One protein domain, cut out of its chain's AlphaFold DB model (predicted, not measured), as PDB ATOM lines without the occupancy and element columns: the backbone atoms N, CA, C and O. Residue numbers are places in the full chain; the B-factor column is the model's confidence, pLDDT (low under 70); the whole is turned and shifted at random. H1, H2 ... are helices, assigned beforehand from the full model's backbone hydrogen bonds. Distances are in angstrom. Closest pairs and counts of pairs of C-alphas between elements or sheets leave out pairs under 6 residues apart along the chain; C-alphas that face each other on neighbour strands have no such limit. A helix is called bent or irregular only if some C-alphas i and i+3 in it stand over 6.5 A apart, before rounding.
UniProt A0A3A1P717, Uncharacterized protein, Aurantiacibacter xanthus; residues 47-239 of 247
ATOM      1  N   GLU A  47      21.824 -13.750  98.847       96.56
ATOM      2  CA  GLU A  47      20.647 -13.336  99.604       96.56
ATOM      3  C   GLU A  47      19.645 -12.613  98.694       96.56
ATOM      4  O   GLU A  47      18.454 -12.927  98.704       96.56
ATOM      5  N   GLU A  48      20.117 -11.694  97.854       95.25
ATOM      6  CA  GLU A  48      19.322 -10.973  96.863       95.25
ATOM      7  C   GLU A  48      18.720 -11.915  95.820       95.25
ATOM      8  O   GLU A  48      17.530 -11.810  95.501       95.25
ATOM      9  N   LYS A  49      19.507 -12.871  95.313       96.38
ATOM     10  CA  LYS A  49      19.027 -13.894  94.369       96.38
ATOM     11  C   LYS A  49      17.883 -14.703  94.975       96.38
ATOM     12  O   LYS A  49      16.818 -14.847  94.364       96.38
ATOM     13  N   GLN A  50      18.076 -15.188  96.201       95.38
ATOM     14  CA  GLN A  50      17.062 -15.954  96.921       95.38
ATOM     15  C   GLN A  50      15.825 -15.110  97.232       95.38
ATOM     16  O   GLN A  50      14.705 -15.597  97.059       95.38
ATOM     17  N   ARG A  51      16.001 -13.844  97.625       97.31
ATOM     18  CA  ARG A  51      14.908 -12.907  97.917       97.31
ATOM     19  C   ARG A  51      14.029 -12.664  96.693       97.31
ATOM     20  O   ARG A  51      12.811 -12.786  96.799       97.31
ATOM     21  N   ASN A  52      14.626 -12.397  95.530       97.44
ATOM     22  CA  ASN A  52      13.885 -12.174  94.283       97.44
ATOM     23  C   ASN A  52      13.128 -13.431  93.826       97.44
ATOM     24  O   ASN A  52      11.950 -13.356  93.471       97.44
ATOM     25  N   CYS A  53      13.763 -14.607  93.903       96.62
ATOM     26  CA  CYS A  53      13.094 -15.875  93.596       96.62
ATOM     27  C   CYS A  53      11.935 -16.153  94.566       96.62
ATOM     28  O   CYS A  53      10.841 -16.528  94.140       96.62
ATOM     29  N   ALA A  54      12.153 -15.951  95.868       95.31
ATOM     30  CA  ALA A  54      11.127 -16.131  96.888       95.31
ATOM     31  C   ALA A  54       9.946 -15.177  96.671       95.31
ATOM     32  O   ALA A  54       8.802 -15.616  96.751       95.31
ATOM     33  N   GLN A  55      10.207 -13.913  96.324       97.56
ATOM     34  CA  GLN A  55       9.167 -12.939  96.000       97.56
ATOM     35  C   GLN A  55       8.312 -13.393  94.811       97.56
ATOM     36  O   GLN A  55       7.086 -13.362  94.907       97.56
ATOM     37  N   LEU A  56       8.925 -13.871  93.721       97.56
ATOM     38  CA  LEU A  56       8.174 -14.383  92.571       97.56
ATOM     39  C   LEU A  56       7.309 -15.598  92.950       97.56
ATOM     40  O   LEU A  56       6.153 -15.693  92.541       97.56
ATOM     41  N   HIS A  57       7.838 -16.517  93.763       95.62
ATOM     42  CA  HIS A  57       7.058 -17.654  94.255       95.62
ATOM     43  C   HIS A  57       5.909 -17.230  95.178       95.62
ATOM     44  O   HIS A  57       4.829 -17.815  95.084       95.62
ATOM     45  N   SER A  58       6.110 -16.235  96.043       95.00
ATOM     46  CA  SER A  58       5.046 -15.682  96.888       95.00
ATOM     47  C   SER A  58       3.934 -15.066  96.045       95.00
ATOM     48  O   SER A  58       2.780 -15.448  96.226       95.00
ATOM     49  N   LEU A  59       4.279 -14.237  95.050       97.06
ATOM     50  CA  LEU A  59       3.312 -13.681  94.096       97.06
ATOM     51  C   LEU A  59       2.508 -14.787  93.402       97.06
ATOM     52  O   LEU A  59       1.287 -14.713  93.323       97.06
ATOM     53  N   ALA A  60       3.176 -15.852  92.948       96.62
ATOM     54  CA  ALA A  60       2.506 -16.981  92.311       96.62
ATOM     55  C   ALA A  60       1.482 -17.658  93.235       96.62
ATOM     56  O   ALA A  60       0.373 -17.976  92.806       96.62
ATOM     57  N   MET A  61       1.840 -17.879  94.502       93.31
ATOM     58  CA  MET A  61       0.937 -18.491  95.480       93.31
ATOM     59  C   MET A  61      -0.250 -17.581  95.811       93.31
ATOM     60  O   MET A  61      -1.372 -18.076  95.904       93.31
ATOM     61  N   GLU A  62      -0.019 -16.275  95.956       95.88
ATOM     62  CA  GLU A  62      -1.067 -15.276  96.199       95.88
ATOM     63  C   GLU A  62      -2.060 -15.205  95.033       95.88
ATOM     64  O   GLU A  62      -3.269 -15.272  95.250       95.88
ATOM     65  N   ILE A  63      -1.556 -15.159  93.797       96.75
ATOM     66  CA  ILE A  63      -2.368 -15.147  92.574       96.75
ATOM     67  C   ILE A  63      -3.225 -16.411  92.474       96.75
ATOM     68  O   ILE A  63      -4.433 -16.324  92.270       96.75
ATOM     69  N   VAL A  64      -2.624 -17.594  92.645       93.88
ATOM     70  CA  VAL A  64      -3.349 -18.874  92.548       93.88
ATOM     71  C   VAL A  64      -4.411 -19.008  93.645       93.88
ATOM     72  O   VAL A  64      -5.424 -19.675  93.440       93.88
ATOM     73  N   ALA A  65      -4.201 -18.379  94.804       94.31
ATOM     74  CA  ALA A  65      -5.152 -18.369  95.912       94.31
ATOM     75  C   ALA A  65      -6.232 -17.272  95.804       94.31
ATOM     76  O   ALA A  65      -7.154 -17.257  96.621       94.31
ATOM     77  N   ALA A  66      -6.129 -16.352  94.839       97.31
ATOM     78  CA  ALA A  66      -7.076 -15.255  94.677       97.31
ATOM     79  C   ALA A  66      -8.466 -15.744  94.229       97.31
ATOM     80  O   ALA A  66      -8.614 -16.792  93.605       97.31
ATOM     81  N   ASN A  67      -9.500 -14.935  94.490       97.12
ATOM     82  CA  ASN A  67     -10.871 -15.232  94.048       97.12
ATOM     83  C   ASN A  67     -10.994 -15.307  92.516       97.12
ATOM     84  O   ASN A  67     -11.801 -16.073  91.999       97.12
ATOM     85  N   ASN A  68     -10.201 -14.501  91.805       95.94
ATOM     86  CA  ASN A  68     -10.073 -14.531  90.354       95.94
ATOM     87  C   ASN A  68      -8.578 -14.521  89.980       95.94
ATOM     88  O   ASN A  68      -8.004 -13.442  89.812       95.94
ATOM     89  N   PRO A  69      -7.936 -15.700  89.882       95.50
ATOM     90  CA  PRO A  69      -6.504 -15.805  89.601       95.50
ATOM     91  C   PRO A  69      -6.084 -15.176  88.268       95.50
ATOM     92  O   PRO A  69      -5.022 -14.565  88.197       95.50
ATOM     93  N   MET A  70      -6.919 -15.283  87.226       93.19
ATOM     94  CA  MET A  70      -6.628 -14.706  85.905       93.19
ATOM     95  C   MET A  70      -6.565 -13.179  85.964       93.19
ATOM     96  O   MET A  70      -5.625 -12.564  85.473       93.19
ATOM     97  N   LEU A  71      -7.547 -12.550  86.609       95.44
ATOM     98  CA  LEU A  71      -7.526 -11.100  86.761       95.44
ATOM     99  C   LEU A  71      -6.359 -10.654  87.655       95.44
ATOM    100  O   LEU A  71      -5.650  -9.714  87.306       95.44
ATOM    101  N   ALA A  72      -6.098 -11.379  88.748       97.75
ATOM    102  CA  ALA A  72      -5.000 -11.070  89.659       97.75
ATOM    103  C   ALA A  72      -3.622 -11.123  88.971       97.75
ATOM    104  O   ALA A  72      -2.796 -10.236  89.190       97.75
ATOM    105  N   VAL A  73      -3.360 -12.127  88.116       96.44
ATOM    106  CA  VAL A  73      -2.090 -12.180  87.369       96.44
ATOM    107  C   VAL A  73      -1.976 -11.031  86.373       96.44
ATOM    108  O   VAL A  73      -0.909 -10.431  86.274       96.44
ATOM    109  N   ARG A  74      -3.069 -10.672  85.689       96.00
ATOM    110  CA  ARG A  74      -3.090  -9.571  84.719       96.00
ATOM    111  C   ARG A  74      -2.854  -8.215  85.374       96.00
ATOM    112  O   ARG A  74      -2.085  -7.424  84.839       96.00
ATOM    113  N   GLU A  75      -3.445  -7.958  86.539       97.38
ATOM    114  CA  GLU A  75      -3.203  -6.737  87.320       97.38
ATOM    115  C   GLU A  75      -1.737  -6.624  87.756       97.38
ATOM    116  O   GLU A  75      -1.110  -5.581  87.570       97.38
ATOM    117  N   GLN A  76      -1.162  -7.709  88.289       97.88
ATOM    118  CA  GLN A  76       0.252  -7.729  88.673       97.88
ATOM    119  C   GLN A  76       1.156  -7.515  87.460       97.88
ATOM    120  O   GLN A  76       2.041  -6.661  87.490       97.88
ATOM    121  N   LEU A  77       0.903  -8.244  86.373       95.69
ATOM    122  CA  LEU A  77       1.655  -8.119  85.130       95.69
ATOM    123  C   LEU A  77       1.600  -6.680  84.612       95.69
ATOM    124  O   LEU A  77       2.635  -6.106  84.287       95.69
ATOM    125  N   ALA A  78       0.415  -6.073  84.603       97.31
ATOM    126  CA  ALA A  78       0.217  -4.701  84.172       97.31
ATOM    127  C   ALA A  78       1.019  -3.694  85.006       97.31
ATOM    128  O   ALA A  78       1.709  -2.847  84.438       97.31
ATOM    129  N   ASN A  79       1.021  -3.834  86.332       97.75
ATOM    130  CA  ASN A  79       1.813  -2.979  87.218       97.75
ATOM    131  C   ASN A  79       3.321  -3.101  86.954       97.75
ATOM    132  O   ASN A  79       4.026  -2.090  86.870       97.75
ATOM    133  N   TYR A  80       3.822  -4.328  86.784       98.12
ATOM    134  CA  TYR A  80       5.234  -4.555  86.478       98.12
ATOM    135  C   TYR A  80       5.620  -4.009  85.098       98.12
ATOM    136  O   TYR A  80       6.660  -3.362  84.993       98.12
ATOM    137  N   VAL A  81       4.782  -4.185  84.071       97.81
ATOM    138  CA  VAL A  81       5.026  -3.650  82.719       97.81
ATOM    139  C   VAL A  81       5.040  -2.121  82.711       97.81
ATOM    140  O   VAL A  81       5.938  -1.525  82.120       97.81
ATOM    141  N   LEU A  82       4.097  -1.476  83.404       97.69
ATOM    142  CA  LEU A  82       4.042  -0.011  83.491       97.69
ATOM    143  C   LEU A  82       5.211   0.586  84.285       97.69
ATOM    144  O   LEU A  82       5.606   1.716  84.020       97.69
ATOM    145  N   THR A  83       5.795  -0.171  85.217       97.56
ATOM    146  CA  THR A  83       7.027   0.233  85.920       97.56
ATOM    147  C   THR A  83       8.266  -0.027  85.056       97.56
ATOM    148  O   THR A  83       9.204   0.766  85.028       97.56
ATOM    149  N   PHE A  84       8.269  -1.141  84.323       97.75
ATOM    150  CA  PHE A  84       9.350  -1.564  83.438       97.75
ATOM    151  C   PHE A  84       9.564  -0.594  82.274       97.75
ATOM    152  O   PHE A  84      10.698  -0.188  82.018       97.75
ATOM    153  N   ALA A  85       8.487  -0.241  81.575       97.44
ATOM    154  CA  ALA A  85       8.541   0.480  80.310       97.44
ATOM    155  C   ALA A  85       9.309   1.817  80.369       97.44
ATOM    156  O   ALA A  85      10.228   1.989  79.567       97.44
ATOM    157  N   PRO A  86       9.028   2.748  81.304       97.62
ATOM    158  CA  PRO A  86       9.751   4.020  81.362       97.62
ATOM    159  C   PRO A  86      11.236   3.850  81.694       97.62
ATOM    160  O   PRO A  86      12.072   4.515  81.090       97.62
ATOM    161  N   LEU A  87      11.593   2.922  82.590       97.75
ATOM    162  CA  LEU A  87      12.995   2.643  82.925       97.75
ATOM    163  C   LEU A  87      13.747   2.031  81.741       97.75
ATOM    164  O   LEU A  87      14.881   2.408  81.452       97.75
ATOM    165  N   MET A  88      13.107   1.095  81.037       95.50
ATOM    166  CA  MET A  88      13.667   0.467  79.849       95.50
ATOM    167  C   MET A  88      13.852   1.487  78.716       95.50
ATOM    168  O   MET A  88      14.927   1.534  78.124       95.50
ATOM    169  N   ALA A  89      12.852   2.333  78.449       95.25
ATOM    170  CA  ALA A  89      12.931   3.382  77.430       95.25
ATOM    171  C   ALA A  89      14.039   4.400  77.746       95.25
ATOM    172  O   ALA A  89      14.823   4.757  76.870       95.25
ATOM    173  N   ALA A  90      14.160   4.804  79.015       96.06
ATOM    174  CA  ALA A  90      15.173   5.752  79.465       96.06
ATOM    175  C   ALA A  90      16.604   5.190  79.423       96.06
ATOM    176  O   ALA A  90      17.532   5.896  79.033       96.06
ATOM    177  N   GLY A  91      16.802   3.936  79.846       94.00
ATOM    178  CA  GLY A  91      18.133   3.341  80.018       94.00
ATOM    179  C   GLY A  91      18.697   2.620  78.791       94.00
ATOM    180  O   GLY A  91      19.902   2.374  78.733       94.00
ATOM    181  N   MET A  92      17.861   2.252  77.816       92.44
ATOM    182  CA  MET A  92      18.291   1.454  76.666       92.44
ATOM    183  C   MET A  92      19.133   2.284  75.677       92.44
ATOM    184  O   MET A  92      18.663   3.321  75.213       92.44
ATOM    185  N   PRO A  93      20.349   1.835  75.311       89.75
ATOM    186  CA  PRO A  93      21.104   2.448  74.220       89.75
ATOM    187  C   PRO A  93      20.527   2.069  72.845       89.75
ATOM    188  O   PRO A  93      19.858   1.041  72.720       89.75
ATOM    189  N   GLU A  94      20.818   2.857  71.804       86.69
ATOM    190  CA  GLU A  94      20.334   2.590  70.437       86.69
ATOM    191  C   GLU A  94      20.785   1.210  69.927       86.69
ATOM    192  O   GLU A  94      19.972   0.448  69.399       86.69
ATOM    193  N   GLU A  95      22.051   0.844  70.151       85.44
ATOM    194  CA  GLU A  95      22.608  -0.468  69.802       85.44
ATOM    195  C   GLU A  95      21.932  -1.630  70.551       85.44
ATOM    196  O   GLU A  95      21.858  -2.745  70.039       85.44
ATOM    197  N   GLY A  96      21.354  -1.365  71.726       80.56
ATOM    198  CA  GLY A  96      20.652  -2.360  72.541       80.56
ATOM    199  C   GLY A  96      19.253  -2.716  72.029       80.56
ATOM    200  O   GLY A  96      18.620  -3.625  72.571       80.56
ATOM    201  N   LYS A  97      18.745  -2.028  70.995       81.75
ATOM    202  CA  LYS A  97      17.424  -2.316  70.414       81.75
ATOM    203  C   LYS A  97      17.338  -3.711  69.805       81.75
ATOM    204  O   LYS A  97      16.290  -4.348  69.916       81.75
ATOM    205  N   GLU A  98      18.407  -4.163  69.150       77.75
ATOM    206  CA  GLU A  98      18.411  -5.445  68.441       77.75
ATOM    207  C   GLU A  98      18.378  -6.626  69.395       77.75
ATOM    208  O   GLU A  98      17.500  -7.482  69.297       77.75
ATOM    209  N   GLU A  99      19.254  -6.602  70.393       77.06
ATOM    210  CA  GLU A  99      19.338  -7.629  71.431       77.06
ATOM    211  C   GLU A  99      18.023  -7.791  72.210       77.06
ATOM    212  O   GLU A  99      17.735  -8.861  72.743       77.06
ATOM    213  N   ARG A 100      17.202  -6.733  72.257       76.56
ATOM    214  CA  ARG A 100      15.925  -6.695  72.981       76.56
ATOM    215  C   ARG A 100      14.695  -6.897  72.097       76.56
ATOM    216  O   ARG A 100      13.579  -6.819  72.602       76.56
ATOM    217  N   GLY A 101      14.879  -7.164  70.802       75.31
ATOM    218  CA  GLY A 101      13.781  -7.441  69.872       75.31
ATOM    219  C   GLY A 101      12.972  -6.210  69.444       75.31
ATOM    220  O   GLY A 101      11.928  -6.356  68.813       75.31
ATOM    221  N   TYR A 102      13.458  -4.997  69.727       75.12
ATOM    222  CA  TYR A 102      12.802  -3.737  69.356       75.12
ATOM    223  C   TYR A 102      13.305  -3.158  68.024       75.12
ATOM    224  O   TYR A 102      12.934  -2.039  67.666       75.12
ATOM    225  N   THR A 103      14.132  -3.886  67.259       67.31
ATOM    226  CA  THR A 103      14.653  -3.430  65.949       67.31
ATOM    227  C   THR A 103      13.540  -2.998  65.008       67.31
ATOM    228  O   THR A 103      13.669  -2.006  64.296       67.31
ATOM    229  N   SER A 104      12.438  -3.746  65.008       72.75
ATOM    230  CA  SER A 104      11.312  -3.500  64.118       72.75
ATOM    231  C   SER A 104      10.451  -2.323  64.571       72.75
ATOM    232  O   SER A 104       9.769  -1.741  63.739       72.75
ATOM    233  N   THR A 105      10.484  -1.929  65.847       82.25
ATOM    234  CA  THR A 105       9.611  -0.881  66.391       82.25
ATOM    235  C   THR A 105      10.192   0.512  66.108       82.25
ATOM    236  O   THR A 105      11.212   0.886  66.699       82.25
ATOM    237  N   PRO A 106       9.557   1.329  65.243       88.88
ATOM    238  CA  PRO A 106      10.078   2.656  64.901       88.88
ATOM    239  C   PRO A 106       9.914   3.680  66.036       88.88
ATOM    240  O   PRO A 106      10.582   4.708  66.032       88.88
ATOM    241  N   TYR A 107       9.042   3.401  67.008       93.44
ATOM    242  CA  TYR A 107       8.646   4.346  68.059       93.44
ATOM    243  C   TYR A 107       9.342   4.121  69.404       93.44
ATOM    244  O   TYR A 107       8.979   4.751  70.387       93.44
ATOM    245  N   VAL A 108      10.333   3.230  69.456       92.38
ATOM    246  CA  VAL A 108      11.231   3.050  70.603       92.38
ATOM    247  C   VAL A 108      12.641   3.268  70.076       92.38
ATOM    248  O   VAL A 108      13.096   2.481  69.247       92.38
ATOM    249  N   SER A 109      13.319   4.353  70.459       91.44
ATOM    250  CA  SER A 109      14.536   4.781  69.746       91.44
ATOM    251  C   SER A 109      15.851   4.476  70.453       91.44
ATOM    252  O   SER A 109      16.833   4.237  69.762       91.44
ATOM    253  N   GLY A 110      15.887   4.473  71.788       90.19
ATOM    254  CA  GLY A 110      17.145   4.488  72.553       90.19
ATOM    255  C   GLY A 110      17.797   5.879  72.652       90.19
ATOM    256  O   GLY A 110      18.850   6.037  73.265       90.19
ATOM    257  N   GLN A 111      17.154   6.919  72.107       93.56
ATOM    258  CA  GLN A 111      17.645   8.307  72.131       93.56
ATOM    259  C   GLN A 111      17.384   9.027  73.454       93.56
ATOM    260  O   GLN A 111      17.789  10.176  73.614       93.56
ATOM    261  N   LEU A 112      16.695   8.388  74.401       95.88
ATOM    262  CA  LEU A 112      16.439   8.966  75.718       95.88
ATOM    263  C   LEU A 112      17.654   8.873  76.644       95.88
ATOM    264  O   LEU A 112      17.852   9.765  77.468       95.88
ATOM    265  N   ARG A 113      18.502   7.850  76.478       95.38
ATOM    266  CA  ARG A 113      19.659   7.605  77.351       95.38
ATOM    267  C   ARG A 113      20.631   8.794  77.444       95.38
ATOM    268  O   ARG A 113      20.990   9.151  78.563       95.38
ATOM    269  N   PRO A 114      21.013   9.485  76.349       95.31
ATOM    270  CA  PRO A 114      21.850  10.691  76.432       95.31
ATOM    271  C   PRO A 114      21.222  11.859  77.212       95.31
ATOM    272  O   PRO A 114      21.890  12.854  77.485       95.31
ATOM    273  N   HIS A 115      19.932  11.772  77.546       96.50
ATOM    274  CA  HIS A 115      19.185  12.774  78.298       96.50
ATOM    275  C   HIS A 115      18.805  12.302  79.709       96.50
ATOM    276  O   HIS A 115      17.983  12.956  80.353       96.50
ATOM    277  N   ILE A 116      19.399  11.209  80.204       96.62
ATOM    278  CA  ILE A 116      18.976  10.525  81.433       96.62
ATOM    279  C   ILE A 116      18.885  11.442  82.659       96.62
ATOM    280  O   ILE A 116      17.925  11.337  83.417       96.62
ATOM    281  N   SER A 117      19.799  12.407  82.808       95.00
ATOM    282  CA  SER A 117      19.725  13.427  83.861       95.00
ATOM    283  C   SER A 117      18.393  14.184  83.859       95.00
ATOM    284  O   SER A 117      17.774  14.332  84.908       95.00
ATOM    285  N   LYS A 118      17.916  14.628  82.687       96.12
ATOM    286  CA  LYS A 118      16.619  15.317  82.559       96.12
ATOM    287  C   LYS A 118      15.457  14.351  82.752       96.12
ATOM    288  O   LYS A 118      14.487  14.689  83.411       96.12
ATOM    289  N   VAL A 119      15.565  13.144  82.196       96.56
ATOM    290  CA  VAL A 119      14.533  12.103  82.333       96.56
ATOM    291  C   VAL A 119      14.312  11.731  83.801       96.56
ATOM    292  O   VAL A 119      13.179  11.495  84.214       96.56
ATOM    293  N   ALA A 120      15.371  11.727  84.611       95.88
ATOM    294  CA  ALA A 120      15.294  11.385  86.024       95.88
ATOM    295  C   ALA A 120      14.393  12.324  86.844       95.88
ATOM    296  O   ALA A 120      13.885  11.900  87.877       95.88
ATOM    297  N   ASP A 121      14.142  13.555  86.383       94.31
ATOM    298  CA  ASP A 121      13.201  14.478  87.034       94.31
ATOM    299  C   ASP A 121      11.725  14.054  86.854       94.31
ATOM    300  O   ASP A 121      10.851  14.543  87.569       94.31
ATOM    301  N   HIS A 122      11.447  13.125  85.931       95.50
ATOM    302  CA  HIS A 122      10.100  12.676  85.551       95.50
ATOM    303  C   HIS A 122       9.821  11.203  85.882       95.50
ATOM    304  O   HIS A 122       8.701  10.725  85.711       95.50
ATOM    305  N   ILE A 123      10.821  10.471  86.379       95.69
ATOM    306  CA  ILE A 123      10.667   9.091  86.847       95.69
ATOM    307  C   ILE A 123      10.938   9.068  88.351       95.69
ATOM    308  O   ILE A 123      12.089   9.158  88.772       95.69
ATOM    309  N   ASP A 124       9.883   8.904  89.157       94.56
ATOM    310  CA  ASP A 124       9.925   8.974  90.629       94.56
ATOM    311  C   ASP A 124      11.077   8.177  91.262       94.56
ATOM    312  O   ASP A 124      11.739   8.657  92.184       94.56
ATOM    313  N   GLU A 125      11.322   6.952  90.786       94.69
ATOM    314  CA  GLU A 125      12.392   6.087  91.298       94.69
ATOM    315  C   GLU A 125      13.784   6.693  91.047       94.69
ATOM    316  O   GLU A 125      14.625   6.692  91.947       94.69
ATOM    317  N   LEU A 126      14.006   7.303  89.877       95.38
ATOM    318  CA  LEU A 126      15.268   7.970  89.534       95.38
ATOM    319  C   LEU A 126      15.427   9.308  90.255       95.38
ATOM    320  O   LEU A 126      16.521   9.627  90.719       95.38
ATOM    321  N   GLY A 127      14.341  10.068  90.404       94.38
ATOM    322  CA  GLY A 127      14.343  11.312  91.170       94.38
ATOM    323  C   GLY A 127      14.723  11.073  92.633       94.38
ATOM    324  O   GLY A 127      15.536  11.804  93.200       94.38
ATOM    325  N   ARG A 128      14.210   9.991  93.237       95.31
ATOM    326  CA  ARG A 128      14.610   9.565  94.590       95.31
ATOM    327  C   ARG A 128      16.072   9.139  94.655       95.31
ATOM    328  O   ARG A 128      16.740   9.519  95.612       95.31
ATOM    329  N   LEU A 129      16.562   8.402  93.655       95.69
ATOM    330  CA  LEU A 129      17.964   7.990  93.590       95.69
ATOM    331  C   LEU A 129      18.904   9.202  93.518       95.69
ATOM    332  O   LEU A 129      19.831   9.297  94.314       95.69
ATOM    333  N   ARG A 130      18.611  10.180  92.650       94.75
ATOM    334  CA  ARG A 130      19.372  11.443  92.569       94.75
ATOM    335  C   ARG A 130      19.307  12.252  93.860       94.75
ATOM    336  O   ARG A 130      20.273  12.917  94.218       94.75
ATOM    337  N   PHE A 131      18.180  12.214  94.567       94.88
ATOM    338  CA  PHE A 131      18.063  12.870  95.866       94.88
ATOM    339  C   PHE A 131      18.939  12.197  96.934       94.88
ATOM    340  O   PHE A 131      19.563  12.895  97.734       94.88
ATOM    341  N   SER A 132      18.994  10.860  96.965       96.50
ATOM    342  CA  SER A 132      19.842  10.120  97.909       96.50
ATOM    343  C   SER A 132      21.327  10.140  97.543       96.50
ATOM    344  O   SER A 132      22.166  10.074  98.439       96.50
ATOM    345  N   GLU A 133      21.645  10.254  96.255       96.12
ATOM    346  CA  GLU A 133      23.003  10.246  95.707       96.12
ATOM    347  C   GLU A 133      23.202  11.462  94.781       96.12
ATOM    348  O   GLU A 133      23.118  11.332  93.559       96.12
ATOM    349  N   PRO A 134      23.456  12.668  95.329       93.38
ATOM    350  CA  PRO A 134      23.516  13.901  94.533       93.38
ATOM    351  C   PRO A 134      24.620  13.934  93.470       93.38
ATOM    352  O   PRO A 134      24.496  14.668  92.491       93.38
ATOM    353  N   ASP A 135      25.683  13.150  93.668       95.88
ATOM    354  CA  ASP A 135      26.847  13.072  92.781       95.88
ATOM    355  C   ASP A 135      26.763  11.902  91.780       95.88
ATOM    356  O   ASP A 135      27.744  11.623  91.088       95.88
ATOM    357  N   ILE A 136      25.616  11.207  91.697       96.81
ATOM    358  CA  ILE A 136      25.425  10.091  90.763       96.81
ATOM    359  C   ILE A 136      25.610  10.556  89.313       96.81
ATOM    360  O   ILE A 136      25.041  11.560  88.875       96.81
ATOM    361  N   SER A 137      26.417   9.821  88.554       97.06
ATOM    362  CA  SER A 137      26.677  10.125  87.149       97.06
ATOM    363  C   SER A 137      25.545   9.658  86.228       97.06
ATOM    364  O   SER A 137      24.774   8.753  86.550       97.06
ATOM    365  N   ASP A 138      25.481  10.230  85.023       95.75
ATOM    366  CA  ASP A 138      24.534   9.796  83.986       95.75
ATOM    367  C   ASP A 138      24.698   8.313  83.624       95.75
ATOM    368  O   ASP A 138      23.714   7.613  83.386       95.75
ATOM    369  N   GLU A 139      25.933   7.806  83.610       95.25
ATOM    370  CA  GLU A 139      26.189   6.399  83.300       95.25
ATOM    371  C   GLU A 139      25.716   5.470  84.425       95.25
ATOM    372  O   GLU A 139      25.162   4.401  84.154       95.25
ATOM    373  N   GLU A 140      25.860   5.887  85.685       96.19
ATOM    374  CA  GLU A 140      25.315   5.162  86.838       96.19
ATOM    375  C   GLU A 140      23.781   5.181  86.834       96.19
ATOM    376  O   GLU A 140      23.164   4.137  87.055       96.19
ATOM    377  N   LEU A 141      23.151   6.310  86.485       96.31
ATOM    378  CA  LEU A 141      21.696   6.400  86.310       96.31
ATOM    379  C   LEU A 141      21.188   5.488  85.185       96.31
ATOM    380  O   LEU A 141      20.205   4.764  85.366       96.31
ATOM    381  N   ALA A 142      21.854   5.488  84.028       95.25
ATOM    382  CA  ALA A 142      21.491   4.629  82.901       95.25
ATOM    383  C   ALA A 142      21.681   3.137  83.233       95.25
ATOM    384  O   ALA A 142      20.827   2.301  82.904       95.25
ATOM    385  N   SER A 143      22.767   2.806  83.936       94.00
ATOM    386  CA  SER A 143      23.039   1.456  84.437       94.00
ATOM    387  C   SER A 143      21.977   1.011  85.440       94.00
ATOM    388  O   SER A 143      21.454  -0.100  85.331       94.00
ATOM    389  N   TYR A 144      21.590   1.890  86.369       95.69
ATOM    390  CA  TYR A 144      20.506   1.637  87.312       95.69
ATOM    391  C   TYR A 144      19.193   1.337  86.584       95.69
ATOM    392  O   TYR A 144      18.582   0.299  86.844       95.69
ATOM    393  N   CYS A 145      18.797   2.178  85.621       96.00
ATOM    394  CA  CYS A 145      17.591   1.967  84.811       96.00
ATOM    395  C   CYS A 145      17.598   0.596  84.140       96.00
ATOM    396  O   CYS A 145      16.628  -0.155  84.229       96.00
ATOM    397  N   THR A 146      18.713   0.248  83.500       92.75
ATOM    398  CA  THR A 146      18.842  -1.000  82.751       92.75
ATOM    399  C   THR A 146      18.793  -2.225  83.661       92.75
ATOM    400  O   THR A 146      18.081  -3.189  83.360       92.75
ATOM    401  N   ASN A 147      19.499  -2.184  84.792       93.69
ATOM    402  CA  ASN A 147      19.503  -3.266  85.776       93.69
ATOM    403  C   ASN A 147      18.117  -3.440  86.401       93.69
ATOM    404  O   ASN A 147      17.593  -4.554  86.470       93.69
ATOM    405  N   ARG A 148      17.487  -2.329  86.796       96.00
ATOM    406  CA  ARG A 148      16.154  -2.325  87.397       96.00
ATOM    407  C   ARG A 148      15.094  -2.821  86.419       96.00
ATOM    408  O   ARG A 148      14.305  -3.693  86.778       96.00
ATOM    409  N   ALA A 149      15.112  -2.341  85.177       95.69
ATOM    410  CA  ALA A 149      14.207  -2.802  84.131       95.69
ATOM    411  C   ALA A 149      14.412  -4.292  83.817       95.69
ATOM    412  O   ALA A 149      13.441  -5.031  83.686       95.69
ATOM    413  N   SER A 150      15.653  -4.780  83.785       94.06
ATOM    414  CA  SER A 150      15.916  -6.216  83.603       94.06
ATOM    415  C   SER A 150      15.304  -7.050  84.736       94.06
ATOM    416  O   SER A 150      14.768  -8.132  84.495       94.06
ATOM    417  N   LEU A 151      15.352  -6.552  85.979       96.88
ATOM    418  CA  LEU A 151      14.777  -7.251  87.129       96.88
ATOM    419  C   LEU A 151      13.245  -7.239  87.061       96.88
ATOM    420  O   LEU A 151      12.600  -8.250  87.328       96.88
ATOM    421  N   LEU A 152      12.646  -6.122  86.650       97.69
ATOM    422  CA  LEU A 152      11.205  -6.042  86.404       97.69
ATOM    423  C   LEU A 152      10.777  -6.989  85.275       97.69
ATOM    424  O   LEU A 152       9.740  -7.637  85.394       97.69
ATOM    425  N   LEU A 153      11.592  -7.146  84.227       94.75
ATOM    426  CA  LEU A 153      11.344  -8.106  83.150       94.75
ATOM    427  C   LEU A 153      11.399  -9.559  83.645       94.75
ATOM    428  O   LEU A 153      10.575 -10.371  83.223       94.75
ATOM    429  N   PHE A 154      12.299  -9.887  84.582       97.06
ATOM    430  CA  PHE A 154      12.280 -11.182  85.273       97.06
ATOM    431  C   PHE A 154      10.912 -11.442  85.926       97.06
ATOM    432  O   PHE A 154      10.344 -12.522  85.738       97.06
ATOM    433  N   PHE A 155      10.344 -10.458  86.628       98.44
ATOM    434  CA  PHE A 155       9.005 -10.589  87.209       98.44
ATOM    435  C   PHE A 155       7.907 -10.665  86.141       98.44
ATOM    436  O   PHE A 155       7.048 -11.538  86.244       98.44
ATOM    437  N   CYS A 156       7.950  -9.834  85.093       96.69
ATOM    438  CA  CYS A 156       6.967  -9.869  84.004       96.69
ATOM    439  C   CYS A 156       6.918 -11.252  83.335       96.69
ATOM    440  O   CYS A 156       5.843 -11.822  83.167       96.69
ATOM    441  N   ASN A 157       8.079 -11.829  83.019       95.00
ATOM    442  CA  ASN A 157       8.176 -13.155  82.406       95.00
ATOM    443  C   ASN A 157       7.706 -14.263  83.360       95.00
ATOM    444  O   ASN A 157       7.001 -15.179  82.940       95.00
ATOM    445  N   GLY A 158       8.026 -14.157  84.654       96.44
ATOM    446  CA  GLY A 158       7.512 -15.070  85.675       96.44
ATOM    447  C   GLY A 158       5.985 -15.011  85.813       96.44
ATOM    448  O   GLY A 158       5.332 -16.049  85.893       96.44
ATOM    449  N   LEU A 159       5.403 -13.810  85.778       96.69
ATOM    450  CA  LEU A 159       3.952 -13.594  85.775       96.69
ATOM    451  C   LEU A 159       3.301 -14.117  84.494       96.69
ATOM    452  O   LEU A 159       2.257 -14.760  84.570       96.69
ATOM    453  N   ASN A 160       3.943 -13.950  83.339       93.94
ATOM    454  CA  ASN A 160       3.464 -14.534  82.090       93.94
ATOM    455  C   ASN A 160       3.433 -16.075  82.156       93.94
ATOM    456  O   ASN A 160       2.448 -16.686  81.748       93.94
ATOM    457  N   LEU A 161       4.442 -16.722  82.757       93.94
ATOM    458  CA  LEU A 161       4.418 -18.175  83.010       93.94
ATOM    459  C   LEU A 161       3.242 -18.597  83.906       93.94
ATOM    460  O   LEU A 161       2.655 -19.659  83.689       93.94
ATOM    461  N   ILE A 162       2.881 -17.773  84.893       94.62
ATOM    462  CA  ILE A 162       1.705 -18.007  85.743       94.62
ATOM    463  C   ILE A 162       0.419 -17.858  84.920       94.62
ATOM    464  O   ILE A 162      -0.429 -18.741  84.986       94.62
ATOM    465  N   SER A 163       0.305 -16.812  84.096       92.25
ATOM    466  CA  SER A 163      -0.829 -16.583  83.181       92.25
ATOM    467  C   SER A 163      -1.058 -17.784  82.264       92.25
ATOM    468  O   SER A 163      -2.154 -18.331  82.176       92.25
ATOM    469  N   ILE A 164       0.027 -18.270  81.664       90.06
ATOM    470  CA  ILE A 164       0.066 -19.476  80.839       90.06
ATOM    471  C   ILE A 164      -0.462 -20.698  81.600       90.06
ATOM    472  O   ILE A 164      -1.240 -21.472  81.048       90.06
ATOM    473  N   ALA A 165      -0.032 -20.889  82.849       90.94
ATOM    474  CA  ALA A 165      -0.447 -22.025  83.670       90.94
ATOM    475  C   ALA A 165      -1.910 -21.936  84.132       90.94
ATOM    476  O   ALA A 165      -2.493 -22.958  84.486       90.94
ATOM    477  N   LEU A 166      -2.490 -20.735  84.127       90.50
ATOM    478  CA  LEU A 166      -3.911 -20.480  84.359       90.50
ATOM    479  C   LEU A 166      -4.752 -20.593  83.078       90.50
ATOM    480  O   LEU A 166      -5.933 -20.262  83.110       90.50
ATOM    481  N   GLU A 167      -4.151 -21.049  81.973       88.00
ATOM    482  CA  GLU A 167      -4.794 -21.161  80.659       88.00
ATOM    483  C   GLU A 167      -5.322 -19.813  80.137       88.00
ATOM    484  O   GLU A 167      -6.239 -19.764  79.321       88.00
ATOM    485  N   ASP A 168      -4.697 -18.705  80.553       82.31
ATOM    486  CA  ASP A 168      -4.969 -17.358  80.043       82.31
ATOM    487  C   ASP A 168      -4.303 -17.138  78.671       82.31
ATOM    488  O   ASP A 168      -3.478 -16.241  78.470       82.31
ATOM    489  N   ARG A 169      -4.609 -18.046  77.740       68.69
ATOM    490  CA  ARG A 169      -4.089 -18.112  76.372       68.69
ATOM    491  C   ARG A 169      -5.226 -18.159  75.365       68.69
ATOM    492  O   ARG A 169      -6.320 -18.636  75.654       68.69
ATOM    493  N   ILE A 170      -4.920 -17.743  74.139       64.81
ATOM    494  CA  ILE A 170      -5.826 -17.861  72.998       64.81
ATOM    495  C   ILE A 170      -5.119 -18.689  71.943       64.81
ATOM    496  O   ILE A 170      -4.055 -18.304  71.468       64.81
ATOM    497  N   GLU A 171      -5.752 -19.783  71.518       55.97
ATOM    498  CA  GLU A 171      -5.219 -20.791  70.582       55.97
ATOM    499  C   GLU A 171      -4.634 -20.241  69.261       55.97
ATOM    500  O   GLU A 171      -3.996 -20.989  68.523       55.97
ATOM    501  N   LYS A 172      -4.866 -18.965  68.921       52.34
ATOM    502  CA  LYS A 172      -4.469 -18.349  67.644       52.34
ATOM    503  C   LYS A 172      -3.636 -17.070  67.740       52.34
ATOM    504  O   LYS A 172      -3.218 -16.594  66.692       52.34
ATOM    505  N   ASN A 173      -3.410 -16.498  68.925       50.66
ATOM    506  CA  ASN A 173      -2.741 -15.194  69.045       50.66
ATOM    507  C   ASN A 173      -2.015 -15.056  70.395       50.66
ATOM    508  O   ASN A 173      -2.331 -14.209  71.229       50.66
ATOM    509  N   ASP A 174      -1.036 -15.934  70.608       53.50
ATOM    510  CA  ASP A 174      -0.320 -16.155  71.876       53.50
ATOM    511  C   ASP A 174       0.632 -15.001  72.301       53.50
ATOM    512  O   ASP A 174       1.547 -15.203  73.094       53.50
ATOM    513  N   GLU A 175       0.429 -13.770  71.818       70.12
ATOM    514  CA  GLU A 175       1.382 -12.661  71.997       70.12
ATOM    515  C   GLU A 175       0.789 -11.385  72.617       70.12
ATOM    516  O   GLU A 175       1.445 -10.341  72.596       70.12
ATOM    517  N   TRP A 176      -0.407 -11.425  73.227       88.06
ATOM    518  CA  TRP A 176      -0.988 -10.209  73.828       88.06
ATOM    519  C   TRP A 176      -0.059  -9.571  74.872       88.06
ATOM    520  O   TRP A 176       0.017  -8.348  74.949       88.06
ATOM    521  N   PHE A 177       0.690 -10.382  75.630       91.06
ATOM    522  CA  PHE A 177       1.676  -9.892  76.593       91.06
ATOM    523  C   PHE A 177       2.817  -9.131  75.908       91.06
ATOM    524  O   PHE A 177       3.131  -8.013  76.310       91.06
ATOM    525  N   ALA A 178       3.411  -9.698  74.853       89.81
ATOM    526  CA  ALA A 178       4.492  -9.048  74.114       89.81
ATOM    527  C   ALA A 178       4.010  -7.748  73.451       89.81
ATOM    528  O   ALA A 178       4.662  -6.710  73.572       89.81
ATOM    529  N   ALA A 179       2.823  -7.778  72.838       91.38
ATOM    530  CA  ALA A 179       2.190  -6.596  72.266       91.38
ATOM    531  C   ALA A 179       1.904  -5.522  73.328       91.38
ATOM    532  O   ALA A 179       2.084  -4.334  73.065       91.38
ATOM    533  N   PHE A 180       1.496  -5.924  74.534       94.62
ATOM    534  CA  PHE A 180       1.263  -5.006  75.644       94.62
ATOM    535  C   PHE A 180       2.564  -4.380  76.167       94.62
ATOM    536  O   PHE A 180       2.604  -3.168  76.376       94.62
ATOM    537  N   VAL A 181       3.642  -5.160  76.313       94.38
ATOM    538  CA  VAL A 181       4.972  -4.631  76.666       94.38
ATOM    539  C   VAL A 181       5.440  -3.618  75.623       94.38
ATOM    540  O   VAL A 181       5.861  -2.520  75.983       94.38
ATOM    541  N   GLU A 182       5.318  -3.942  74.335       93.38
ATOM    542  CA  GLU A 182       5.702  -3.028  73.257       93.38
ATOM    543  C   GLU A 182       4.836  -1.760  73.253       93.38
ATOM    544  O   GLU A 182       5.368  -0.656  73.149       93.38
ATOM    545  N   ALA A 183       3.520  -1.877  73.440       95.62
ATOM    546  CA  ALA A 183       2.634  -0.719  73.555       95.62
ATOM    547  C   ALA A 183       3.011   0.183  74.740       95.62
ATOM    548  O   ALA A 183       3.071   1.404  74.588       95.62
ATOM    549  N   ALA A 184       3.308  -0.406  75.902       97.25
ATOM    550  CA  ALA A 184       3.742   0.334  77.081       97.25
ATOM    551  C   ALA A 184       5.080   1.048  76.841       97.25
ATOM    552  O   ALA A 184       5.215   2.215  77.199       97.25
ATOM    553  N   MET A 185       6.037   0.390  76.179       96.00
ATOM    554  CA  MET A 185       7.314   0.987  75.769       96.00
ATOM    555  C   MET A 185       7.122   2.190  74.844       96.00
ATOM    556  O   MET A 185       7.733   3.232  75.060       96.00
ATOM    557  N   VAL A 186       6.254   2.064  73.836       96.50
ATOM    558  CA  VAL A 186       5.948   3.150  72.893       96.50
ATOM    559  C   VAL A 186       5.303   4.342  73.602       96.50
ATOM    560  O   VAL A 186       5.696   5.485  73.373       96.50
ATOM    561  N   ALA A 187       4.329   4.087  74.478       97.69
ATOM    562  CA  ALA A 187       3.677   5.144  75.246       97.69
ATOM    563  C   ALA A 187       4.651   5.835  76.217       97.69
ATOM    564  O   ALA A 187       4.639   7.060  76.326       97.69
ATOM    565  N   ALA A 188       5.507   5.061  76.892       97.56
ATOM    566  CA  ALA A 188       6.497   5.583  77.828       97.56
ATOM    567  C   ALA A 188       7.574   6.423  77.128       97.56
ATOM    568  O   ALA A 188       7.888   7.512  77.603       97.56
ATOM    569  N   GLU A 189       8.095   5.959  75.987       97.38
ATOM    570  CA  GLU A 189       9.031   6.733  75.163       97.38
ATOM    571  C   GLU A 189       8.427   8.099  74.816       97.38
ATOM    572  O   GLU A 189       9.055   9.131  75.047       97.38
ATOM    573  N   ASP A 190       7.205   8.119  74.279       98.06
ATOM    574  CA  ASP A 190       6.572   9.364  73.852       98.06
ATOM    575  C   ASP A 190       6.299  10.314  75.026       98.06
ATOM    576  O   ASP A 190       6.602  11.502  74.927       98.06
ATOM    577  N   ALA A 191       5.800   9.793  76.153       97.50
ATOM    578  CA  ALA A 191       5.565  10.584  77.360       97.50
ATOM    579  C   ALA A 191       6.858  11.247  77.863       97.50
ATOM    580  O   ALA A 191       6.892  12.462  78.055       97.50
ATOM    581  N   ILE A 192       7.949  10.479  77.968       97.88
ATOM    582  CA  ILE A 192       9.245  11.011  78.402       97.88
ATOM    583  C   ILE A 192       9.748  12.068  77.416       97.88
ATOM    584  O   ILE A 192      10.205  13.126  77.843       97.88
ATOM    585  N   ARG A 193       9.653  11.824  76.098       97.75
ATOM    586  CA  ARG A 193      10.072  12.806  75.078       97.75
ATOM    587  C   ARG A 193       9.325  14.127  75.240       97.75
ATOM    588  O   ARG A 193       9.973  15.171  75.204       97.75
ATOM    589  N   GLN A 194       8.011  14.084  75.454       97.06
ATOM    590  CA  GLN A 194       7.205  15.285  75.687       97.06
ATOM    591  C   GLN A 194       7.655  16.036  76.948       97.06
ATOM    592  O   GLN A 194       7.868  17.249  76.880       97.06
ATOM    593  N   ASP A 195       7.876  15.319  78.051       97.38
ATOM    594  CA  ASP A 195       8.302  15.889  79.333       97.38
ATOM    595  C   ASP A 195       9.644  16.637  79.242       97.38
ATOM    596  O   ASP A 195       9.793  17.725  79.800       97.38
ATOM    597  N   ILE A 196      10.605  16.108  78.474       97.50
ATOM    598  CA  ILE A 196      11.933  16.727  78.306       97.50
ATOM    599  C   ILE A 196      12.063  17.618  77.055       97.50
ATOM    600  O   ILE A 196      13.157  18.113  76.758       97.50
ATOM    601  N   GLY A 197      10.967  17.835  76.318       96.88
ATOM    602  CA  GLY A 197      10.907  18.718  75.148       96.88
ATOM    603  C   GLY A 197      11.533  18.161  73.861       96.88
ATOM    604  O   GLY A 197      11.931  18.938  72.990       96.88
ATOM    605  N   LEU A 198      11.642  16.839  73.724       96.94
ATOM    606  CA  LEU A 198      12.035  16.180  72.478       96.94
ATOM    607  C   LEU A 198      10.828  15.974  71.540       96.94
ATOM    608  O   LEU A 198       9.705  15.787  72.007       96.94
ATOM    609  N   PRO A 199      11.035  15.948  70.209       96.69
ATOM    610  CA  PRO A 199       9.962  15.653  69.263       96.69
ATOM    611  C   PRO A 199       9.404  14.240  69.452       96.69
ATOM    612  O   PRO A 199      10.183  13.295  69.596       96.69
ATOM    613  N   SER A 200       8.081  14.091  69.372       96.69
ATOM    614  CA  SER A 200       7.410  12.786  69.309       96.69
ATOM    615  C   SER A 200       7.902  11.962  68.111       96.69
ATOM    616  O   SER A 200       8.198  12.510  67.046       96.69
ATOM    617  N   LEU A 201       7.980  10.640  68.287       95.56
ATOM    618  CA  LEU A 201       8.223   9.686  67.194       95.56
ATOM    619  C   LEU A 201       6.922   9.175  66.566       95.56
ATOM    620  O   LEU A 201       6.954   8.508  65.529       95.56
ATOM    621  N   LEU A 202       5.787   9.447  67.207       95.50
ATOM    622  CA  LEU A 202       4.488   8.963  66.779       95.50
ATOM    623  C   LEU A 202       3.931   9.829  65.642       95.50
ATOM    624  O   LEU A 202       4.129  11.044  65.632       95.50
ATOM    625  N   PRO A 203       3.214   9.226  64.678       92.75
ATOM    626  CA  PRO A 203       2.663   9.971  63.552       92.75
ATOM    627  C   PRO A 203       1.469  10.847  63.955       92.75
ATOM    628  O   PRO A 203       1.267  11.909  63.365       92.75
ATOM    629  N   GLY A 204       0.665  10.413  64.932       90.12
ATOM    630  CA  GLY A 204      -0.511  11.131  65.416       90.12
ATOM    631  C   GLY A 204      -0.341  11.693  66.836       90.12
ATOM    632  O   GLY A 204       0.195  11.011  67.708       90.12
ATOM    633  N   PRO A 205      -0.887  12.890  67.131       86.62
ATOM    634  CA  PRO A 205      -0.743  13.545  68.439       86.62
ATOM    635  C   PRO A 205      -1.485  12.836  69.586       86.62
ATOM    636  O   PRO A 205      -1.266  13.158  70.749       86.62
ATOM    637  N   ILE A 206      -2.382  11.896  69.276       91.12
ATOM    638  CA  ILE A 206      -3.146  11.111  70.263       91.12
ATOM    639  C   ILE A 206      -2.703   9.644  70.316       91.12
ATOM    640  O   ILE A 206      -3.315   8.833  71.008       91.12
ATOM    641  N   ASP A 207      -1.661   9.275  69.572       93.62
ATOM    642  CA  ASP A 207      -1.264   7.877  69.420       93.62
ATOM    643  C   ASP A 207      -0.725   7.294  70.726       93.62
ATOM    644  O   ASP A 207      -1.023   6.144  71.040       93.62
ATOM    645  N   SER A 208      -0.020   8.095  71.527       94.19
ATOM    646  CA  SER A 208       0.474   7.672  72.844       94.19
ATOM    647  C   SER A 208      -0.676   7.309  73.793       94.19
ATOM    648  O   SER A 208      -0.622   6.300  74.501       94.19
ATOM    649  N   LEU A 209      -1.791   8.051  73.730       95.06
ATOM    650  CA  LEU A 209      -3.003   7.713  74.479       95.06
ATOM    651  C   LEU A 209      -3.603   6.378  74.013       95.06
ATOM    652  O   LEU A 209      -4.044   5.571  74.829       95.06
ATOM    653  N   ALA A 210      -3.592   6.111  72.706       95.94
ATOM    654  CA  ALA A 210      -4.055   4.831  72.183       95.94
ATOM    655  C   ALA A 210      -3.186   3.670  72.693       95.94
ATOM    656  O   ALA A 210      -3.732   2.700  73.213       95.94
ATOM    657  N   TYR A 211      -1.856   3.775  72.616       96.81
ATOM    658  CA  TYR A 211      -0.947   2.738  73.121       96.81
ATOM    659  C   TYR A 211      -1.082   2.516  74.634       96.81
ATOM    660  O   TYR A 211      -1.234   1.375  75.070       96.81
ATOM    661  N   SER A 212      -1.122   3.586  75.433       96.88
ATOM    662  CA  SER A 212      -1.301   3.480  76.890       96.88
ATOM    663  C   SER A 212      -2.654   2.878  77.290       96.88
ATOM    664  O   SER A 212      -2.736   2.176  78.299       96.88
ATOM    665  N   SER A 213      -3.708   3.063  76.486       97.25
ATOM    666  CA  SER A 213      -5.029   2.483  76.768       97.25
ATOM    667  C   SER A 213      -5.064   0.949  76.732       97.25
ATOM    668  O   SER A 213      -5.985   0.367  77.302       97.25
ATOM    669  N   PHE A 214      -4.064   0.275  76.140       97.00
ATOM    670  CA  PHE A 214      -3.979  -1.194  76.124       97.00
ATOM    671  C   PHE A 214      -4.045  -1.768  77.553       97.00
ATOM    672  O   PHE A 214      -4.766  -2.732  77.804       97.00
ATOM    673  N   PHE A 215      -3.436  -1.093  78.533       97.00
ATOM    674  CA  PHE A 215      -3.556  -1.445  79.952       97.00
ATOM    675  C   PHE A 215      -5.006  -1.729  80.387       97.00
ATOM    676  O   PHE A 215      -5.260  -2.719  81.070       97.00
ATOM    677  N   GLN A 216      -5.967  -0.906  79.949       97.38
ATOM    678  CA  GLN A 216      -7.374  -1.039  80.337       97.38
ATOM    679  C   GLN A 216      -7.990  -2.346  79.832       97.38
ATOM    680  O   GLN A 216      -8.778  -2.962  80.545       97.38
ATOM    681  N   TYR A 217      -7.611  -2.804  78.638       95.44
ATOM    682  CA  TYR A 217      -8.076  -4.078  78.083       95.44
ATOM    683  C   TYR A 217      -7.473  -5.271  78.836       95.44
ATOM    684  O   TYR A 217      -8.147  -6.274  79.057       95.44
ATOM    685  N   VAL A 218      -6.226  -5.152  79.301       94.81
ATOM    686  CA  VAL A 218      -5.580  -6.194  80.114       94.81
ATOM    687  C   VAL A 218      -6.296  -6.342  81.459       94.81
ATOM    688  O   VAL A 218      -6.735  -7.440  81.807       94.81
ATOM    689  N   VAL A 219      -6.480  -5.241  82.195       95.56
ATOM    690  CA  VAL A 219      -7.015  -5.279  83.570       95.56
ATOM    691  C   VAL A 219      -8.542  -5.315  83.662       95.56
ATOM    692  O   VAL A 219      -9.079  -5.519  84.741       95.56
ATOM    693  N   SER A 220      -9.275  -5.135  82.563       93.81
ATOM    694  CA  SER A 220     -10.738  -5.324  82.556       93.81
ATOM    695  C   SER A 220     -11.154  -6.792  82.440       93.81
ATOM    696  O   SER A 220     -12.335  -7.108  82.580       93.81
ATOM    697  N   GLY A 221     -10.195  -7.699  82.222       86.12
ATOM    698  CA  GLY A 221     -10.473  -9.121  82.046       86.12
ATOM    699  C   GLY A 221     -10.982  -9.474  80.648       86.12
ATOM    700  O   GLY A 221     -11.643 -10.499  80.498       86.12
ATOM    701  N   GLU A 222     -10.686  -8.655  79.630       91.25
ATOM    702  CA  GLU A 222     -11.038  -8.969  78.241       91.25
ATOM    703  C   GLU A 222     -10.475 -10.339  77.841       91.25
ATOM    704  O   GLU A 222      -9.291 -10.589  78.076       91.25
ATOM    705  N   PRO A 223     -11.261 -11.233  77.221       88.50
ATOM    706  CA  PRO A 223     -10.757 -12.543  76.820       88.50
ATOM    707  C   PRO A 223      -9.522 -12.439  75.922       88.50
ATOM    708  O   PRO A 223      -8.556 -13.158  76.141       88.50
ATOM    709  N   ASP A 224      -9.542 -11.484  74.984       90.38
ATOM    710  CA  ASP A 224      -8.427 -11.133  74.104       90.38
ATOM    711  C   ASP A 224      -8.117  -9.633  74.203       90.38
ATOM    712  O   ASP A 224      -8.689  -8.829  73.453       90.38
ATOM    713  N   PRO A 225      -7.227  -9.232  75.130       92.50
ATOM    714  CA  PRO A 225      -6.886  -7.829  75.318       92.50
ATOM    715  C   PRO A 225      -6.319  -7.188  74.048       92.50
ATOM    716  O   PRO A 225      -6.637  -6.037  73.744       92.50
ATOM    717  N   PHE A 226      -5.506  -7.931  73.288       92.31
ATOM    718  CA  PHE A 226      -4.886  -7.408  72.076       92.31
ATOM    719  C   PHE A 226      -5.908  -7.217  70.964       92.31
ATOM    720  O   PHE A 226      -5.952  -6.147  70.365       92.31
ATOM    721  N   PHE A 227      -6.764  -8.207  70.701       90.94
ATOM    722  CA  PHE A 227      -7.805  -8.083  69.684       90.94
ATOM    723  C   PHE A 227      -8.797  -6.964  70.010       90.94
ATOM    724  O   PHE A 227      -9.163  -6.191  69.122       90.94
ATOM    725  N   ALA A 228      -9.222  -6.848  71.273       92.81
ATOM    726  CA  ALA A 228     -10.133  -5.791  71.703       92.81
ATOM    727  C   ALA A 228      -9.515  -4.398  71.492       92.81
ATOM    728  O   ALA A 228     -10.157  -3.520  70.907       92.81
ATOM    729  N   TRP A 229      -8.245  -4.228  71.871       94.94
ATOM    730  CA  TRP A 229      -7.489  -3.001  71.631       94.94
ATOM    731  C   TRP A 229      -7.284  -2.726  70.131       94.94
ATOM    732  O   TRP A 229      -7.582  -1.630  69.654       94.94
ATOM    733  N   ALA A 230      -6.858  -3.724  69.356       92.94
ATOM    734  CA  ALA A 230      -6.610  -3.604  67.919       92.94
ATOM    735  C   ALA A 230      -7.884  -3.248  67.141       92.94
ATOM    736  O   ALA A 230      -7.840  -2.485  66.180       92.94
ATOM    737  N   LYS A 231      -9.044  -3.744  67.582       93.50
ATOM    738  CA  LYS A 231     -10.346  -3.366  67.022       93.50
ATOM    739  C   LYS A 231     -10.677  -1.891  67.267       93.50
ATOM    740  O   LYS A 231     -11.295  -1.266  66.407       93.50
ATOM    741  N   ALA A 232     -10.300  -1.343  68.422       95.25
ATOM    742  CA  ALA A 232     -10.492   0.071  68.735       95.25
ATOM    743  C   ALA A 232      -9.480   0.977  68.010       95.25
ATOM    744  O   ALA A 232      -9.804   2.119  67.684       95.25
ATOM    745  N   PHE A 233      -8.280   0.463  67.726       93.75
ATOM    746  CA  PHE A 233      -7.177   1.217  67.126       93.75
ATOM    747  C   PHE A 233      -6.527   0.472  65.939       93.75
ATOM    748  O   PHE A 233      -5.335   0.152  65.982       93.75
ATOM    749  N   PRO A 234      -7.276   0.210  64.851       91.44
ATOM    750  CA  PRO A 234      -6.825  -0.659  63.758       91.44
ATOM    751  C   PRO A 234      -5.617  -0.113  62.987       91.44
ATOM    752  O   PRO A 234      -4.832  -0.887  62.450       91.44
ATOM    753  N   ASP A 235      -5.429   1.208  62.980       88.31
ATOM    754  CA  ASP A 235      -4.361   1.873  62.226       88.31
ATOM    755  C   ASP A 235      -3.022   1.934  62.985       88.31
ATOM    756  O   ASP A 235      -2.065   2.558  62.523       88.31
ATOM    757  N   LYS A 236      -2.934   1.340  64.182       90.94
ATOM    758  CA  LYS A 236      -1.692   1.343  64.966       90.94
ATOM    759  C   LYS A 236      -0.708   0.316  64.438       90.94
ATOM    760  O   LYS A 236      -1.072  -0.781  64.032       90.94
ATOM    761  N   TYR A 237       0.572   0.664  64.521       88.44
ATOM    762  CA  TYR A 237       1.673  -0.147  63.998       88.44
ATOM    763  C   TYR A 237       1.658  -1.605  64.495       88.44
ATOM    764  O   TYR A 237       1.910  -2.518  63.712       88.44
ATOM    765  N   LEU A 238       1.283  -1.839  65.760       87.19
ATOM    766  CA  LEU A 238       1.173  -3.190  66.326       87.19
ATOM    767  C   LEU A 238       0.138  -4.057  65.592       87.19
ATOM    768  O   LEU A 238       0.345  -5.257  65.439       87.19
ATOM    769  N   CYS A 239      -0.940  -3.456  65.085       84.62
ATOM    770  CA  CYS A 239      -1.992  -4.143  64.333       84.62
ATOM    771  C   CYS A 239      -1.520  -4.533  62.922       84.62
ATOM    772  O   CYS A 239      -1.944  -5.551  62.376       84.62
TER     773      CYS A 239
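What this domain is: This is residues 47 to 239 of the 247 residues of an uncharacterized protein of Aurantiacibacter xanthus (UniProt A0A3A1P717). A long antiparallel pair of helices, H2 and H6, stands side by side in the middle of the model; H1 makes a corner with H2 at their link and also touches H6, while on another side of H2 H7 and the short H9 pack on it, with the short H8 and H10 packing on H7. The short H4 packs on H2 and H6 where H2 ends and H6 begins, H5 lies near that end too, and the small H3 is apart from the other helices. The printed part has 193 residues with ten named helices, H1 to H10 in chain order, and no named strand; its class is all helix. It is compact, with a radius of gyration of the C-alphas of 17.0 A, and spans 47 by 46 by 26 A along its main axes.

How they stand to each other: H1, residues 47 to 65, and H2, residues 69 to 91, touch only at the corner by their link, the closest C-alphas being those of Ile 63 and Pro 69 at 5.1 A. With H6, residues 138 to 165, they form an up-and-down bundle, each helix running against the one before it. H1 touches H6 with residues 56 to 60 alone, the closest C-alphas being those of Leu 56 and Phe 155 at 6.6 A. H2 is the hub, touching five helices, and has a kink of 25 degrees near residue 84. It touches H6 at a shallow tilt of 21 degrees, opposite ways, the closest C-alphas being those of Gly 91 and Ala 142 at 4.6 A. H3, residues 96 to 99, touches no helix. H4, residues 113 to 119, touches H2 about perpendicular at 76 degrees, with the C-alphas of Gly 91 and Arg 113 closest at 5.3 A. H5, residues 124 to 132, is near H4, and is close to but not clearly touching H6, where the closest C-alphas, of Leu 126 and Leu 141, are 7.4 A apart. H7, residues 176 to 195, touches H2 at a steep tilt of 41 degrees, the same way, with the C-alphas of Ala 85 and Met 185 closest at 4.7 A. H8, residues 207 to 212, touches H7, the closest C-alphas being those of Ala 187 and Ser 208 at 4.7 A. H9, residues 214 to 219, touches H2, the closest C-alphas being those of Glu 75 and Val 219 at 5.5 A. H9 and H10, residues 225 to 232, form a helical hairpin, with the C-alphas of Tyr 217 and Pro 225 closest at 4.8 A. Helix packing is mostly crossed. Every O i to N i+4 pair is within hydrogen-bond range in H1 and H5 to H10; the count is 17 of 19 in H2 and 1 of 3 in H4, where 3 of 4 O i to N i+3 pairs are, while H3 is too short for an i+4 pair.

Where its parts are: H1 begins at C-alpha 47, (20.647, -13.336, 99.604), and is 26.5 A long. H2 is 32.6 A long and only just irregular, with C-alphas 83 and 86 6.52 A apart; H4 is irregular, with C-alphas 114 and 117 8.2 A apart. H6, the longest helix with 28 residues, runs 40.5 A from C-alpha 138 at (24.534, 9.796, 83.986). H7 is 28.2 A long, and H10 ends at C-alpha 232, (-10.492, 0.071, 68.735).

The domain as a whole: The two C-alphas farthest apart are those of Asp 135 and Glu 171, at 51.7 A. The printed part has no cut. The links from H3 to H4 and from H7 to H8 are long. The mean pLDDT of the printed part is 92.4; residue 103 and residues 169 to 174 are under 70.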